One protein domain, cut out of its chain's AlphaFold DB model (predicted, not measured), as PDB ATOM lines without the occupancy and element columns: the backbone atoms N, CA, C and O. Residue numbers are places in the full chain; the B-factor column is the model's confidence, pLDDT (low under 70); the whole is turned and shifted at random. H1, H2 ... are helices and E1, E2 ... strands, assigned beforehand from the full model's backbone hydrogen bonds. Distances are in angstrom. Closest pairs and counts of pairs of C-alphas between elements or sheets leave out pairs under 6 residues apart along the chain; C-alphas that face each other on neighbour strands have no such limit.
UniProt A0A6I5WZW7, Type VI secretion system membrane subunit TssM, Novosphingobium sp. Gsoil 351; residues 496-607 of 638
ATOM      1  N   LEU A 496     -35.226 -29.049   3.191       82.06
ATOM      2  CA  LEU A 496     -36.557 -29.376   2.698       82.06
ATOM      3  C   LEU A 496     -36.458 -30.460   1.620       82.06
ATOM      4  O   LEU A 496     -35.694 -30.301   0.666       82.06
ATOM      5  N   PHE A 497     -37.295 -31.493   1.723       82.50
ATOM      6  CA  PHE A 497     -37.414 -32.557   0.728       82.50
ATOM      7  C   PHE A 497     -38.865 -33.030   0.557       82.50
ATOM      8  O   PHE A 497     -39.599 -33.159   1.532       82.50
ATOM      9  N   GLY A 498     -39.293 -33.310  -0.675       83.94
ATOM     10  CA  GLY A 498     -40.577 -33.956  -0.966       83.94
ATOM     11  C   GLY A 498     -41.364 -33.250  -2.063       83.94
ATOM     12  O   GLY A 498     -40.784 -32.605  -2.934       83.94
ATOM     13  N   LYS A 499     -42.696 -33.365  -2.055       79.50
ATOM     14  CA  LYS A 499     -43.548 -32.776  -3.105       79.50
ATOM     15  C   LYS A 499     -44.441 -31.664  -2.584       79.50
ATOM     16  O   LYS A 499     -44.873 -31.698  -1.437       79.50
ATOM     17  N   ILE A 500     -44.776 -30.696  -3.437       73.06
ATOM     18  CA  ILE A 500     -45.772 -29.661  -3.124       73.06
ATOM     19  C   ILE A 500     -46.777 -29.478  -4.258       73.06
ATOM     20  O   ILE A 500     -46.402 -29.652  -5.417       73.06
ATOM     21  N   PRO A 501     -48.011 -29.024  -3.961       53.75
ATOM     22  CA  PRO A 501     -49.065 -28.887  -4.972       53.75
ATOM     23  C   PRO A 501     -48.717 -27.976  -6.156       53.75
ATOM     24  O   PRO A 501     -49.270 -28.130  -7.239       53.75
ATOM     25  N   ALA A 502     -47.796 -27.025  -5.967       49.88
ATOM     26  CA  ALA A 502     -47.383 -26.075  -7.000       49.88
ATOM     27  C   ALA A 502     -46.320 -26.621  -7.979       49.88
ATOM     28  O   ALA A 502     -46.015 -25.954  -8.964       49.88
ATOM     29  N   HIS A 503     -45.750 -27.806  -7.730       48.25
ATOM     30  CA  HIS A 503     -44.683 -28.392  -8.548       48.25
ATOM     31  C   HIS A 503     -45.039 -29.822  -8.979       48.25
ATOM     32  O   HIS A 503     -45.715 -30.550  -8.257       48.25
ATOM     33  N   GLY A 504     -44.622 -30.211 -10.189       47.69
ATOM     34  CA  GLY A 504     -44.803 -31.574 -10.704       47.69
ATOM     35  C   GLY A 504     -43.737 -32.551 -10.205       47.69
ATOM     36  O   GLY A 504     -44.028 -33.734 -10.046       47.69
ATOM     37  N   ASP A 505     -42.541 -32.050  -9.904       67.19
ATOM     38  CA  ASP A 505     -41.382 -32.845  -9.499       67.19
ATOM     39  C   ASP A 505     -41.072 -32.694  -8.006       67.19
ATOM     40  O   ASP A 505     -41.639 -31.848  -7.307       67.19
ATOM     41  N   PHE A 506     -40.164 -33.538  -7.516       72.81
ATOM     42  CA  PHE A 506     -39.624 -33.429  -6.167       72.81
ATOM     43  C   PHE A 506     -38.875 -32.108  -5.983       72.81
ATOM     44  O   PHE A 506     -38.155 -31.641  -6.865       72.81
ATOM     45  N   ILE A 507     -39.028 -31.518  -4.804       73.31
ATOM     46  CA  ILE A 507     -38.255 -30.372  -4.351       73.31
ATOM     47  C   ILE A 507     -37.244 -30.867  -3.336       73.31
ATOM     48  O   ILE A 507     -37.588 -31.592  -2.407       73.31
ATOM     49  N   SER A 508     -36.010 -30.419  -3.510       78.38
ATOM     50  CA  SER A 508     -34.897 -30.675  -2.610       78.38
ATOM     51  C   SER A 508     -34.128 -29.366  -2.425       78.38
ATOM     52  O   SER A 508     -33.757 -28.719  -3.410       78.38
ATOM     53  N   ARG A 509     -33.970 -28.902  -1.181       73.25
ATOM     54  CA  ARG A 509     -33.214 -27.683  -0.839       73.25
ATOM     55  C   ARG A 509     -32.490 -27.849   0.487       73.25
ATOM     56  O   ARG A 509     -33.111 -28.244   1.463       73.25
ATOM     57  N   GLY A 510     -31.213 -27.476   0.531       68.94
ATOM     58  CA  GLY A 510     -30.412 -27.456   1.762       68.94
ATOM     59  C   GLY A 510     -30.061 -28.833   2.336       68.94
ATOM     60  O   GLY A 510     -29.337 -28.889   3.320       68.94
ATOM     61  N   ILE A 511     -30.561 -29.916   1.734       79.19
ATOM     62  CA  ILE A 511     -30.287 -31.306   2.103       79.19
ATOM     63  C   ILE A 511     -29.060 -31.797   1.330       79.19
ATOM     64  O   ILE A 511     -28.918 -31.499   0.139       79.19
ATOM     65  N   ASP A 512     -28.161 -32.520   1.990       79.12
ATOM     66  CA  ASP A 512     -27.048 -33.181   1.316       79.12
ATOM     67  C   ASP A 512     -27.522 -34.433   0.559       79.12
ATOM     68  O   ASP A 512     -28.631 -34.940   0.743       79.12
ATOM     69  N   HIS A 513     -26.674 -34.932  -0.339       75.69
ATOM     70  CA  HIS A 513     -27.046 -36.036  -1.218       75.69
ATOM     71  C   HIS A 513     -27.304 -37.350  -0.462       75.69
ATOM     72  O   HIS A 513     -28.211 -38.088  -0.845       75.69
ATOM     73  N   ALA A 514     -26.556 -37.636   0.609       77.31
ATOM     74  CA  ALA A 514     -26.701 -38.884   1.355       77.31
ATOM     75  C   ALA A 514     -28.024 -38.903   2.131       77.31
ATOM     76  O   ALA A 514     -28.787 -39.865   2.030       77.31
ATOM     77  N   THR A 515     -28.350 -37.808   2.824       78.12
ATOM     78  CA  THR A 515     -29.640 -37.669   3.512       78.12
ATOM     79  C   THR A 515     -30.806 -37.622   2.526       78.12
ATOM     80  O   THR A 515     -31.850 -38.204   2.805       78.12
ATOM     81  N   HIS A 516     -30.641 -37.009   1.348       82.75
ATOM     82  CA  HIS A 516     -31.665 -37.023   0.299       82.75
ATOM     83  C   HIS A 516     -32.028 -38.443  -0.147       82.75
ATOM     84  O   HIS A 516     -33.208 -38.784  -0.165       82.75
ATOM     85  N   VAL A 517     -31.031 -39.265  -0.490       80.00
ATOM     86  CA  VAL A 517     -31.253 -40.649  -0.945       80.00
ATOM     87  C   VAL A 517     -31.917 -41.479   0.155       80.00
ATOM     88  O   VAL A 517     -32.946 -42.101  -0.090       80.00
ATOM     89  N   LEU A 518     -31.400 -41.405   1.387       84.00
ATOM     90  CA  LEU A 518     -31.960 -42.134   2.529       84.00
ATOM     91  C   LEU A 518     -33.430 -41.772   2.776       84.00
ATOM     92  O   LEU A 518     -34.261 -42.644   3.039       84.00
ATOM     93  N   MET A 519     -33.756 -40.482   2.696       86.12
ATOM     94  CA  MET A 519     -35.101 -39.999   2.977       86.12
ATOM     95  C   MET A 519     -36.084 -40.312   1.844       86.12
ATOM     96  O   MET A 519     -37.247 -40.607   2.123       86.12
ATOM     97  N   ASP A 520     -35.639 -40.280   0.584       86.38
ATOM     98  CA  ASP A 520     -36.452 -40.697  -0.563       86.38
ATOM     99  C   ASP A 520     -36.793 -42.187  -0.497       86.38
ATOM    100  O   ASP A 520     -37.969 -42.548  -0.584       86.38
ATOM    101  N   ASP A 521     -35.795 -43.036  -0.246       84.88
ATOM    102  CA  ASP A 521     -35.973 -44.486  -0.139       84.88
ATOM    103  C   ASP A 521     -36.937 -44.844   0.997       84.88
ATOM    104  O   ASP A 521     -37.890 -45.609   0.806       84.88
ATOM    105  N   TRP A 522     -36.740 -44.245   2.177       88.94
ATOM    106  CA  TRP A 522     -37.600 -44.485   3.331       88.94
ATOM    107  C   TRP A 522     -39.042 -44.014   3.088       88.94
ATOM    108  O   TRP A 522     -39.985 -44.792   3.261       88.94
ATOM    109  N   LEU A 523     -39.239 -42.770   2.636       89.75
ATOM    110  CA  LEU A 523     -40.579 -42.223   2.392       89.75
ATOM    111  C   LEU A 523     -41.303 -42.958   1.260       89.75
ATOM    112  O   LEU A 523     -42.500 -43.235   1.376       89.75
ATOM    113  N   SER A 524     -40.594 -43.308   0.188       89.25
ATOM    114  CA  SER A 524     -41.141 -44.089  -0.922       89.25
ATOM    115  C   SER A 524     -41.592 -45.475  -0.459       89.25
ATOM    116  O   SER A 524     -42.710 -45.896  -0.785       89.25
ATOM    117  N   ALA A 525     -40.785 -46.157   0.360       89.38
ATOM    118  CA  ALA A 525     -41.137 -47.454   0.928       89.38
ATOM    119  C   ALA A 525     -42.369 -47.371   1.845       89.38
ATOM    120  O   ALA A 525     -43.273 -48.201   1.731       89.38
ATOM    121  N   GLU A 526     -42.456 -46.364   2.716       90.38
ATOM    122  CA  GLU A 526     -43.595 -46.203   3.629       90.38
ATOM    123  C   GLU A 526     -44.891 -45.819   2.900       90.38
ATOM    124  O   GLU A 526     -45.961 -46.354   3.206       90.38
ATOM    125  N   VAL A 527     -44.818 -44.970   1.870       88.62
ATOM    126  CA  VAL A 527     -45.976 -44.672   1.010       88.62
ATOM    127  C   VAL A 527     -46.441 -45.932   0.275       88.62
ATOM    128  O   VAL A 527     -47.646 -46.188   0.203       88.62
ATOM    129  N   ALA A 528     -45.514 -46.750  -0.233       89.06
ATOM    130  CA  ALA A 528     -45.843 -48.015  -0.885       89.06
ATOM    131  C   ALA A 528     -46.484 -49.023   0.089       89.06
ATOM    132  O   ALA A 528     -47.507 -49.623  -0.247       89.06
ATOM    133  N   ARG A 529     -45.957 -49.154   1.318       90.88
ATOM    134  CA  ARG A 529     -46.558 -49.976   2.390       90.88
ATOM    135  C   ARG A 529     -47.951 -49.485   2.777       90.88
ATOM    136  O   ARG A 529     -48.851 -50.289   2.997       90.88
ATOM    137  N   GLY A 530     -48.151 -48.171   2.846       89.81
ATOM    138  CA  GLY A 530     -49.462 -47.583   3.103       89.81
ATOM    139  C   GLY A 530     -50.479 -47.959   2.024       89.81
ATOM    140  O   GLY A 530     -51.589 -48.380   2.350       89.81
ATOM    141  N   ARG A 531     -50.079 -47.872   0.747       89.69
ATOM    142  CA  ARG A 531     -50.916 -48.248  -0.404       89.69
ATOM    143  C   ARG A 531     -51.253 -49.736  -0.444       89.69
ATOM    144  O   ARG A 531     -52.360 -50.079  -0.838       89.69
ATOM    145  N   SER A 532     -50.329 -50.613  -0.052       90.81
ATOM    146  CA  SER A 532     -50.588 -52.058  -0.025       90.81
ATOM    147  C   SER A 532     -51.425 -52.491   1.181       90.81
ATOM    148  O   SER A 532     -52.166 -53.468   1.093       90.81
ATOM    149  N   ARG A 533     -51.334 -51.766   2.303       93.25
ATOM    150  CA  ARG A 533     -52.044 -52.088   3.548       93.25
ATOM    151  C   ARG A 533     -53.485 -51.581   3.594       93.25
ATOM    152  O   ARG A 533     -54.321 -52.227   4.222       93.25
ATOM    153  N   PHE A 534     -53.774 -50.423   3.001       89.94
ATOM    154  CA  PHE A 534     -55.079 -49.767   3.114       89.94
ATOM    155  C   PHE A 534     -55.747 -49.623   1.747       89.94
ATOM    156  O   PHE A 534     -55.252 -48.915   0.875       89.94
ATOM    157  N   THR A 535     -56.917 -50.238   1.575       85.38
ATOM    158  CA  THR A 535     -57.726 -50.113   0.349       85.38
ATOM    159  C   THR A 535     -58.305 -48.705   0.165       85.38
ATOM    160  O   THR A 535     -58.541 -48.277  -0.959       85.38
ATOM    161  N   ASP A 536     -58.470 -47.955   1.256       88.75
ATOM    162  CA  ASP A 536     -58.896 -46.553   1.322       88.75
ATOM    163  C   ASP A 536     -57.717 -45.580   1.559       88.75
ATOM    164  O   ASP A 536     -57.910 -44.475   2.080       88.75
ATOM    165  N   PHE A 537     -56.488 -45.975   1.182       88.25
ATOM    166  CA  PHE A 537     -55.249 -45.214   1.415       88.25
ATOM    167  C   PHE A 537     -55.375 -43.733   1.054       88.25
ATOM    168  O   PHE A 537     -54.956 -42.868   1.816       88.25
ATOM    169  N   ASP A 538     -55.997 -43.429  -0.079       80.94
ATOM    170  CA  ASP A 538     -56.109 -42.072  -0.603       80.94
ATOM    171  C   ASP A 538     -56.920 -41.130   0.294       80.94
ATOM    172  O   ASP A 538     -56.537 -39.970   0.473       80.94
ATOM    173  N   ALA A 539     -58.008 -41.630   0.886       80.50
ATOM    174  CA  ALA A 539     -58.824 -40.873   1.828       80.50
ATOM    175  C   ALA A 539     -58.088 -40.690   3.162       80.50
ATOM    176  O   ALA A 539     -58.076 -39.590   3.718       80.50
ATOM    177  N   ARG A 540     -57.406 -41.740   3.639       82.50
ATOM    178  CA  ARG A 540     -56.593 -41.687   4.865       82.50
ATOM    179  C   ARG A 540     -55.406 -40.741   4.732       82.50
ATOM    180  O   ARG A 540     -55.107 -40.007   5.666       82.50
ATOM    181  N   TYR A 541     -54.762 -40.728   3.569       85.31
ATOM    182  CA  TYR A 541     -53.603 -39.893   3.284       85.31
ATOM    183  C   TYR A 541     -53.964 -38.403   3.298       85.31
ATOM    184  O   TYR A 541     -53.231 -37.598   3.848       85.31
ATOM    185  N   VAL A 542     -55.113 -38.005   2.750       75.69
ATOM    186  CA  VAL A 542     -55.526 -36.587   2.791       75.69
ATOM    187  C   VAL A 542     -55.963 -36.157   4.200       75.69
ATOM    188  O   VAL A 542     -55.835 -34.989   4.558       75.69
ATOM    189  N   GLN A 543     -56.455 -37.093   5.017       77.81
ATOM    190  CA  GLN A 543     -56.924 -36.813   6.378       77.81
ATOM    191  C   GLN A 543     -55.833 -36.899   7.449       77.81
ATOM    192  O   GLN A 543     -56.057 -36.443   8.574       77.81
ATOM    193  N   ALA A 544     -54.675 -37.489   7.146       79.69
ATOM    194  CA  ALA A 544     -53.662 -37.693   8.165       79.69
ATOM    195  C   ALA A 544     -53.068 -36.349   8.637       79.69
ATOM    196  O   ALA A 544     -52.817 -35.445   7.831       79.69
ATOM    197  N   PRO A 545     -52.876 -36.188   9.959       78.50
ATOM    198  CA  PRO A 545     -52.362 -34.950  10.521       78.50
ATOM    199  C   PRO A 545     -50.900 -34.738  10.104       78.50
ATOM    200  O   PRO A 545     -50.205 -35.708   9.794       78.50
ATOM    201  N   PRO A 546     -50.404 -33.490  10.118       78.50
ATOM    202  CA  PRO A 546     -48.972 -33.261  10.038       78.50
ATOM    203  C   PRO A 546     -48.292 -33.845  11.282       78.50
ATOM    204  O   PRO A 546     -48.799 -33.724  12.400       78.50
ATOM    205  N   TRP A 547     -47.145 -34.476  11.074       82.12
ATOM    206  CA  TRP A 547     -46.323 -35.067  12.123       82.12
ATOM    207  C   TRP A 547     -45.137 -34.155  12.356       82.12
ATOM    208  O   TRP A 547     -44.540 -33.662  11.406       82.12
ATOM    209  N   TYR A 548     -44.777 -33.938  13.608       81.00
ATOM    210  CA  TYR A 548     -43.512 -33.309  13.944       81.00
ATOM    211  C   TYR A 548     -42.611 -34.351  14.584       81.00
ATOM    212  O   TYR A 548     -43.093 -35.291  15.219       81.00
ATOM    213  N   PHE A 549     -41.313 -34.190  14.395       84.44
ATOM    214  CA  PHE A 549     -40.320 -35.099  14.932       84.44
ATOM    215  C   PHE A 549     -39.175 -34.316  15.556       84.44
ATOM    216  O   PHE A 549     -38.874 -33.181  15.181       84.44
ATOM    217  N   VAL A 550     -38.570 -34.959  16.542       84.31
ATOM    218  CA  VAL A 550     -37.294 -34.587  17.131       84.31
ATOM    219  C   VAL A 550     -36.417 -35.812  16.962       84.31
ATOM    220  O   VAL A 550     -36.838 -36.907  17.338       84.31
ATOM    221  N   ASP A 551     -35.252 -35.620  16.369       84.44
ATOM    222  CA  ASP A 551     -34.336 -36.690  16.009       84.44
ATOM    223  C   ASP A 551     -32.924 -36.398  16.527       84.44
ATOM    224  O   ASP A 551     -32.559 -35.241  16.758       84.44
ATOM    225  N   VAL A 552     -32.156 -37.463  16.744       86.38
ATOM    226  CA  VAL A 552     -30.749 -37.418  17.150       86.38
ATOM    227  C   VAL A 552     -29.999 -38.441  16.325       86.38
ATOM    228  O   VAL A 552     -30.300 -39.633  16.400       86.38
ATOM    229  N   ASP A 553     -29.015 -37.983  15.559       79.00
ATOM    230  CA  ASP A 553     -28.208 -38.885  14.746       79.00
ATOM    231  C   ASP A 553     -27.211 -39.706  15.592       79.00
ATOM    232  O   ASP A 553     -27.025 -39.492  16.794       79.00
ATOM    233  N   GLY A 554     -26.530 -40.663  14.952       71.62
ATOM    234  CA  GLY A 554     -25.522 -41.504  15.610       71.62
ATOM    235  C   GLY A 554     -24.296 -40.743  16.139       71.62
ATOM    236  O   GLY A 554     -23.544 -41.298  16.938       71.62
ATOM    237  N   ALA A 555     -24.105 -39.484  15.728       74.81
ATOM    238  CA  ALA A 555     -23.062 -38.586  16.218       74.81
ATOM    239  C   ALA A 555     -23.547 -37.682  17.373       74.81
ATOM    240  O   ALA A 555     -22.761 -36.910  17.924       74.81
ATOM    241  N   GLY A 556     -24.819 -37.789  17.772       77.31
ATOM    242  CA  GLY A 556     -25.422 -37.000  18.843       77.31
ATOM    243  C   GLY A 556     -25.920 -35.618  18.408       77.31
ATOM    244  O   GLY A 556     -26.244 -34.799  19.272       77.31
ATOM    245  N   ALA A 557     -25.987 -35.333  17.104       81.00
ATOM    246  CA  ALA A 557     -26.512 -34.076  16.591       81.00
ATOM    247  C   ALA A 557     -28.045 -34.093  16.604       81.00
ATOM    248  O   ALA A 557     -28.685 -34.983  16.043       81.00
ATOM    249  N   TRP A 558     -28.638 -33.088  17.248       83.44
ATOM    250  CA  TRP A 558     -30.088 -32.960  17.340       83.44
ATOM    251  C   TRP A 558     -30.650 -32.295  16.088       83.44
ATOM    252  O   TRP A 558     -30.083 -31.333  15.567       83.44
ATOM    253  N   SER A 559     -31.822 -32.740  15.653       83.56
ATOM    254  CA  SER A 559     -32.614 -32.054  14.639       83.56
ATOM    255  C   SER A 559     -34.095 -32.056  15.000       83.56
ATOM    256  O   SER A 559     -34.596 -32.917  15.725       83.56
ATOM    257  N   GLY A 560     -34.800 -31.033  14.534       82.75
ATOM    258  CA  GLY A 560     -36.245 -30.917  14.662       82.75
ATOM    259  C   GLY A 560     -36.872 -30.704  13.297       82.75
ATOM    260  O   GLY A 560     -36.287 -30.038  12.443       82.75
ATOM    261  N   GLY A 561     -38.072 -31.234  13.083       86.25
ATOM    262  CA  GLY A 561     -38.739 -31.065  11.801       86.25
ATOM    263  C   GLY A 561     -40.213 -31.429  11.793       86.25
ATOM    264  O   GLY A 561     -40.793 -31.839  12.799       86.25
ATOM    265  N   ALA A 562     -40.826 -31.255  10.626       82.50
ATOM    266  CA  ALA A 562     -42.207 -31.616  10.366       82.50
ATOM    267  C   ALA A 562     -42.346 -32.354   9.032       82.50
ATOM    268  O   ALA A 562     -41.787 -31.949   8.013       82.50
ATOM    269  N   LEU A 563     -43.143 -33.419   9.049       83.88
ATOM    270  CA  LEU A 563     -43.627 -34.149   7.892       83.88
ATOM    271  C   LEU A 563     -45.099 -33.800   7.670       83.88
ATOM    272  O   LEU A 563     -45.962 -34.065   8.508       83.88
ATOM    273  N   CYS A 564     -45.394 -33.217   6.518       81.19
ATOM    274  CA  CYS A 564     -46.753 -32.936   6.085       81.19
ATOM    275  C   CYS A 564     -47.091 -33.816   4.886       81.19
ATOM    276  O   CYS A 564     -46.271 -34.027   3.995       81.19
ATOM    277  N   LEU A 565     -48.315 -34.327   4.840       82.62
ATOM    278  CA  LEU A 565     -48.775 -35.050   3.665       82.62
ATOM    279  C   LEU A 565     -49.064 -34.062   2.543       82.62
ATOM    280  O   LEU A 565     -49.596 -32.973   2.768       82.62
ATOM    281  N   SER A 566     -48.651 -34.434   1.338       77.25
ATOM    282  CA  SER A 566     -48.670 -33.539   0.197       77.25
ATOM    283  C   SER A 566     -48.997 -34.300  -1.078       77.25
ATOM    284  O   SER A 566     -48.908 -35.527  -1.169       77.25
ATOM    285  N   VAL A 567     -49.459 -33.547  -2.062       73.00
ATOM    286  CA  VAL A 567     -49.869 -34.050  -3.365       73.00
ATOM    287  C   VAL A 567     -49.236 -33.127  -4.386       73.00
ATOM    288  O   VAL A 567     -49.293 -31.911  -4.219       73.00
ATOM    289  N   ASP A 568     -48.592 -33.686  -5.403       67.62
ATOM    290  CA  ASP A 568     -48.042 -32.874  -6.487       67.62
ATOM    291  C   ASP A 568     -49.123 -32.385  -7.455       67.62
ATOM    292  O   ASP A 568     -50.288 -32.784  -7.375       67.62
ATOM    293  N   LYS A 569     -48.734 -31.514  -8.393       50.41
ATOM    294  CA  LYS A 569     -49.651 -30.921  -9.383       50.41
ATOM    295  C   LYS A 569     -50.445 -31.973 -10.183       50.41
ATOM    296  O   LYS A 569     -51.544 -31.683 -10.642       50.41
ATOM    297  N   VAL A 570     -49.906 -33.184 -10.346       57.53
ATOM    298  CA  VAL A 570     -50.516 -34.286 -11.114       57.53
ATOM    299  C   VAL A 570     -51.228 -35.315 -10.225       57.53
ATOM    300  O   VAL A 570     -51.590 -36.394 -10.691       57.53
ATOM    301  N   GLY A 571     -51.449 -35.005  -8.943       69.50
ATOM    302  CA  GLY A 571     -52.233 -35.840  -8.032       69.50
ATOM    303  C   GLY A 571     -51.452 -36.977  -7.362       69.50
ATOM    304  O   GLY A 571     -52.045 -37.786  -6.643       69.50
ATOM    305  N   ARG A 572     -50.129 -37.075  -7.553       77.62
ATOM    306  CA  ARG A 572     -49.322 -38.124  -6.913       77.62
ATOM    307  C   ARG A 572     -49.039 -37.732  -5.465       77.62
ATOM    308  O   ARG A 572     -48.370 -36.740  -5.185       77.62
ATOM    309  N   ARG A 573     -49.539 -38.561  -4.550       82.75
ATOM    310  CA  ARG A 573     -49.343 -38.452  -3.099       82.75
ATOM    311  C   ARG A 573     -47.900 -38.765  -2.729       82.75
ATOM    312  O   ARG A 573     -47.462 -39.899  -2.929       82.75
ATOM    313  N   PHE A 574     -47.195 -37.774  -2.200       87.06
ATOM    314  CA  PHE A 574     -45.863 -37.937  -1.635       87.06
ATOM    315  C   PHE A 574     -45.632 -36.865  -0.557       87.06
ATOM    316  O   PHE A 574     -45.941 -35.701  -0.817       87.06
ATOM    317  N   PRO A 575     -45.133 -37.217   0.645       87.38
ATOM    318  CA  PRO A 575     -44.996 -36.261   1.740       87.38
ATOM    319  C   PRO A 575     -44.025 -35.119   1.427       87.38
ATOM    320  O   PRO A 575     -43.224 -35.179   0.498       87.38
ATOM    321  N   ILE A 576     -44.081 -34.076   2.242       84.06
ATOM    322  CA  ILE A 576     -43.052 -33.048   2.326       84.06
ATOM    323  C   ILE A 576     -42.469 -33.047   3.733       84.06
ATOM    324  O   ILE A 576     -43.205 -33.110   4.719       84.06
ATOM    325  N   LEU A 577     -41.150 -32.972   3.812       84.06
ATOM    326  CA  LEU A 577     -40.366 -33.014   5.028       84.06
ATOM    327  C   LEU A 577     -39.519 -31.747   5.126       84.06
ATOM    328  O   LEU A 577     -38.775 -31.424   4.202       84.06
ATOM    329  N   VAL A 578     -39.633 -31.042   6.245       82.12
ATOM    330  CA  VAL A 578     -38.792 -29.892   6.595       82.12
ATOM    331  C   VAL A 578     -38.067 -30.230   7.883       82.12
ATOM    332  O   VAL A 578     -38.725 -30.647   8.836       82.12
ATOM    333  N   ALA A 579     -36.759 -30.011   7.942       83.19
ATOM    334  CA  ALA A 579     -36.000 -30.168   9.176       83.19
ATOM    335  C   ALA A 579     -34.901 -29.115   9.302       83.19
ATOM    336  O   ALA A 579     -34.479 -28.506   8.318       83.19
ATOM    337  N   ALA A 580     -34.430 -28.899  10.523       81.19
ATOM    338  CA  ALA A 580     -33.256 -28.087  10.786       81.19
ATOM    339  C   ALA A 580     -32.475 -28.624  11.996       81.19
ATOM    340  O   ALA A 580     -33.073 -29.252  12.880       81.19
ATOM    341  N   PRO A 581     -31.154 -28.382  12.049       79.62
ATOM    342  CA  PRO A 581     -30.338 -28.756  13.193       79.62
ATOM    343  C   PRO A 581     -30.752 -27.973  14.442       79.62
ATOM    344  O   PRO A 581     -31.232 -26.839  14.372       79.62
ATOM    345  N   ALA A 582     -30.529 -28.586  15.595       79.31
ATOM    346  CA  ALA A 582     -30.796 -28.029  16.906       79.31
ATOM    347  C   ALA A 582     -29.626 -28.318  17.853       79.31
ATOM    348  O   ALA A 582     -28.904 -29.299  17.710       79.31
ATOM    349  N   SER A 583     -29.450 -27.468  18.860       77.00
ATOM    350  CA  SER A 583     -28.400 -27.625  19.875       77.00
ATOM    351  C   SER A 583     -28.741 -28.649  20.967       77.00
ATOM    352  O   SER A 583     -27.907 -28.941  21.817       77.00
ATOM    353  N   GLY A 584     -29.972 -29.164  20.985       79.06
ATOM    354  CA  GLY A 584     -30.485 -30.054  22.026       79.06
ATOM    355  C   GLY A 584     -31.988 -30.318  21.898       79.06
ATOM    356  O   GLY A 584     -32.663 -29.714  21.061       79.06
ATOM    357  N   ALA A 585     -32.517 -31.186  22.764       75.50
ATOM    358  CA  ALA A 585     -33.898 -31.685  22.713       75.50
ATOM    359  C   ALA A 585     -34.983 -30.595  22.760       75.50
ATOM    360  O   ALA A 585     -35.937 -30.636  21.982       75.50
ATOM    361  N   GLU A 586     -34.839 -29.613  23.654       72.44
ATOM    362  CA  GLU A 586     -35.783 -28.490  23.793       72.44
ATOM    363  C   GLU A 586     -35.799 -27.635  22.517       72.44
ATOM    364  O   GLU A 586     -36.850 -27.445  21.907       72.44
ATOM    365  N   THR A 587     -34.625 -27.231  22.026       70.62
ATOM    366  CA  THR A 587     -34.494 -26.482  20.765       70.62
ATOM    367  C   THR A 587     -34.977 -27.273  19.548       70.62
ATOM    368  O   THR A 587     -35.588 -26.706  18.649       70.62
ATOM    369  N   ALA A 588     -34.774 -28.591  19.517       70.31
ATOM    370  CA  ALA A 588     -35.281 -29.437  18.441       70.31
ATOM    371  C   ALA A 588     -36.814 -29.453  18.428       70.31
ATOM    372  O   ALA A 588     -37.439 -29.374  17.372       70.31
ATOM    373  N   ARG A 589     -37.439 -29.482  19.609       70.19
ATOM    374  CA  ARG A 589     -38.893 -29.383  19.744       70.19
ATOM    375  C   ARG A 589     -39.424 -28.031  19.262       70.19
ATOM    376  O   ARG A 589     -40.460 -28.001  18.601       70.19
ATOM    377  N   GLU A 590     -38.734 -26.933  19.556       68.50
ATOM    378  CA  GLU A 590     -39.106 -25.599  19.062       68.50
ATOM    379  C   GLU A 590     -39.008 -25.503  17.535       68.50
ATOM    380  O   GLU A 590     -39.949 -25.039  16.889       68.50
ATOM    381  N   VAL A 591     -37.927 -26.024  16.947       70.62
ATOM    382  CA  VAL A 591     -37.755 -26.114  15.488       70.62
ATOM    383  C   VAL A 591     -38.886 -26.930  14.855       70.62
ATOM    384  O   VAL A 591     -39.473 -26.510  13.855       70.62
ATOM    385  N   ALA A 592     -39.244 -28.065  15.455       69.19
ATOM    386  CA  ALA A 592     -40.314 -28.931  14.969       69.19
ATOM    387  C   ALA A 592     -41.693 -28.231  15.001       69.19
ATOM    388  O   ALA A 592     -42.482 -28.334  14.056       69.19
ATOM    389  N   LEU A 593     -41.972 -27.455  16.056       68.31
ATOM    390  CA  LEU A 593     -43.191 -26.646  16.173       68.31
ATOM    391  C   LEU A 593     -43.211 -25.462  15.192       68.31
ATOM    392  O   LEU A 593     -44.261 -25.153  14.627       68.31
ATOM    393  N   ALA A 594     -42.065 -24.831  14.934       65.62
ATOM    394  CA  ALA A 594     -41.944 -23.778  13.927       65.62
ATOM    395  C   ALA A 594     -42.176 -24.324  12.504       65.62
ATOM    396  O   ALA A 594     -42.916 -23.727  11.718       65.62
ATOM    397  N   ALA A 595     -41.629 -25.505  12.192       65.00
ATOM    398  CA  ALA A 595     -41.832 -26.186  10.914       65.00
ATOM    399  C   ALA A 595     -43.311 -26.553  10.669       65.00
ATOM    400  O   ALA A 595     -43.809 -26.437   9.545       65.00
ATOM    401  N   LEU A 596     -44.055 -26.911  11.722       60.12
ATOM    402  CA  LEU A 596     -45.507 -27.117  11.654       60.12
ATOM    403  C   LEU A 596     -46.276 -25.846  11.272       60.12
ATOM    404  O   LEU A 596     -47.240 -25.929  10.509       60.12
ATOM    405  N   GLY A 597     -45.857 -24.678  11.768       54.91
ATOM    406  CA  GLY A 597     -46.450 -23.391  11.394       54.91
ATOM    407  C   GLY A 597     -46.355 -23.128   9.887       54.91
ATOM    408  O   GLY A 597     -47.332 -22.717   9.262       54.91
ATOM    409  N   ILE A 598     -45.214 -23.475   9.285       54.28
ATOM    410  CA  ILE A 598     -44.968 -23.369   7.839       54.28
ATOM    411  C   ILE A 598     -45.864 -24.350   7.058       54.28
ATOM    412  O   ILE A 598     -46.488 -23.969   6.064       54.28
ATOM    413  N   GLY A 599     -45.990 -25.597   7.527       49.97
ATOM    414  CA  GLY A 599     -46.844 -26.613   6.898       49.97
ATOM    415  C   GLY A 599     -48.344 -26.284   6.953       49.97
ATOM    416  O   GLY A 599     -49.062 -26.441   5.961       49.97
ATOM    417  N   LEU A 600     -48.825 -25.765   8.088       47.38
ATOM    418  CA  LEU A 600     -50.232 -25.404   8.294       47.38
ATOM    419  C   LEU A 600     -50.657 -24.168   7.482       47.38
ATOM    420  O   LEU A 600     -51.783 -24.151   6.981       47.38
ATOM    421  N   HIS A 601     -49.777 -23.175   7.308       46.56
ATOM    422  CA  HIS A 601     -50.091 -21.945   6.568       46.56
ATOM    423  C   HIS A 601     -50.023 -22.087   5.041       46.56
ATOM    424  O   HIS A 601     -50.744 -21.374   4.341       46.56
ATOM    425  N   HIS A 602     -49.213 -23.007   4.505       45.66
ATOM    426  CA  HIS A 602     -48.988 -23.098   3.056       45.66
ATOM    427  C   HIS A 602     -49.647 -24.294   2.354       45.66
ATOM    428  O   HIS A 602     -49.904 -24.212   1.153       45.66
ATOM    429  N   ILE A 603     -49.944 -25.389   3.066       47.50
ATOM    430  CA  ILE A 603     -50.362 -26.653   2.427       47.50
ATOM    431  C   ILE A 603     -51.849 -26.954   2.668       47.50
ATOM    432  O   ILE A 603     -52.561 -27.353   1.746       47.50
ATOM    433  N   ARG A 604     -52.363 -26.698   3.878       41.50
ATOM    434  CA  ARG A 604     -53.748 -27.037   4.258       41.50
ATOM    435  C   ARG A 604     -54.858 -26.287   3.496       41.50
ATOM    436  O   ARG A 604     -55.852 -26.937   3.167       41.50
ATOM    437  N   PRO A 605     -54.730 -24.989   3.149       40.88
ATOM    438  CA  PRO A 605     -55.786 -24.267   2.428       40.88
ATOM    439  C   PRO A 605     -56.052 -24.800   1.011       40.88
ATOM    440  O   PRO A 605     -57.116 -24.557   0.454       40.88
ATOM    441  N   ARG A 606     -55.099 -25.537   0.422       40.28
ATOM    442  CA  ARG A 606     -55.156 -26.013  -0.972       40.28
ATOM    443  C   ARG A 606     -55.648 -27.457  -1.130       40.28
ATOM    444  O   ARG A 606     -55.798 -27.913  -2.256       40.28
ATOM    445  N   LEU A 607     -55.932 -28.159  -0.028       37.81
ATOM    446  CA  LEU A 607     -56.397 -29.557  -0.020       37.81
ATOM    447  C   LEU A 607     -57.905 -29.714   0.268       37.81
ATOM    448  O   LEU A 607     -58.385 -30.829   0.440       37.81
TER     449      LEU A 607
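AT A GLANCE: This is residues 496 to 607 of the 638 residues of the protein "Type VI secretion system membrane subunit TssM" of Novosphingobium sp. Gsoil 351 (UniProt A0A6I5WZW7). A twisted antiparallel sheet of five strands has helix H3 packed along one face, over E5, E4 and E3. The longest helix, H1, passes with the sheet between it and H3 and only grazes the sheet, and the short helix H2 follows near the end of H1, off the sheet. The printed part has 112 residues with three named helices and five named strands, in the order E1 E2 H1 H2 E3 E4 E5 H3; the sheet's order is E2 E1 E5 E4 E3, and the class is mixed, helices and strands. The whole is compact, with a radius of gyration of the C-alphas of 14.2 A and spans of 40 by 28 by 25 A.

IN THESE COORDINATES: In the sheet, E3 is residues 547 to 552, 16.5 A long, E4 is residues 558 to 564, 20.1 A, and E5 is residues 576 to 582, 19.7 A. The two short strands are E1, residues 496 to 498, 7.1 A, and E2, residues 507 to 509, 6.7 A. E1 begins at C-alpha 496, at (-36.557, -29.376, 2.698). H1, residues 513 to 533, is 30.1 A long and begins at C-alpha 513, at (-27.046, -36.036, -1.218). H2 is residues 537 to 543, 9.9 A. H3, residues 585 to 602, is 26.2 A long and ends at C-alpha 602, at (-48.988, -23.098, 3.056).

HOW THE PARTS SIT: E2 and E3 are the edge strands. E3, E4 and E5 form a meander, each strand the antiparallel neighbour of the one before; N 549 and O 561 are 2.9 A apart across the hairpin E3 and E4, and N 562 and O 578 are 2.8 A apart across the hairpin E4 and E5, within hydrogen-bond range. E1 is antiparallel to E5, with N 497 and O 577 at 2.9 A, and forms a hairpin with E2, with N 498 and O 507 at 3.0 A. H3 and the sheet make two layers, a helix on one face of a sheet. Its height over the sheet is 7.5 A, and it runs along the strands, at 22 degrees to E4 on the local plane; it lies over E5, E4 and, only just, E3, with 3 of its C-alphas. The closest C-alphas of H3 and E4 are those of Ala 592 and Gly 561, 4.1 A apart. H1 only grazes the sheet, with its residues 515 to 523; its closest C-alpha to E1 is that of His 516, 7.3 A from that of Phe 497. H1 and H2 are close but not clearly touching, with the C-alphas of Arg 531 and Phe 537 at 5.6 A, at a steep tilt of 68 degrees, only just short of perpendicular, opposite ways. H1 and H3 are apart. In H1, H2 and H3 every O i to N i+4 pair is within hydrogen-bond range.

THE WHOLE: The C-alphas farthest apart, those of Thr 535 and Ser 583, are 41.8 A apart. The printed part has no cut, and the link from E4 to E5, 11 residues, is long. The mean pLDDT of the printed part is 75.2; residues 501 to 505, 510, 568 to 571, 590 and 592 to 607 are under 70.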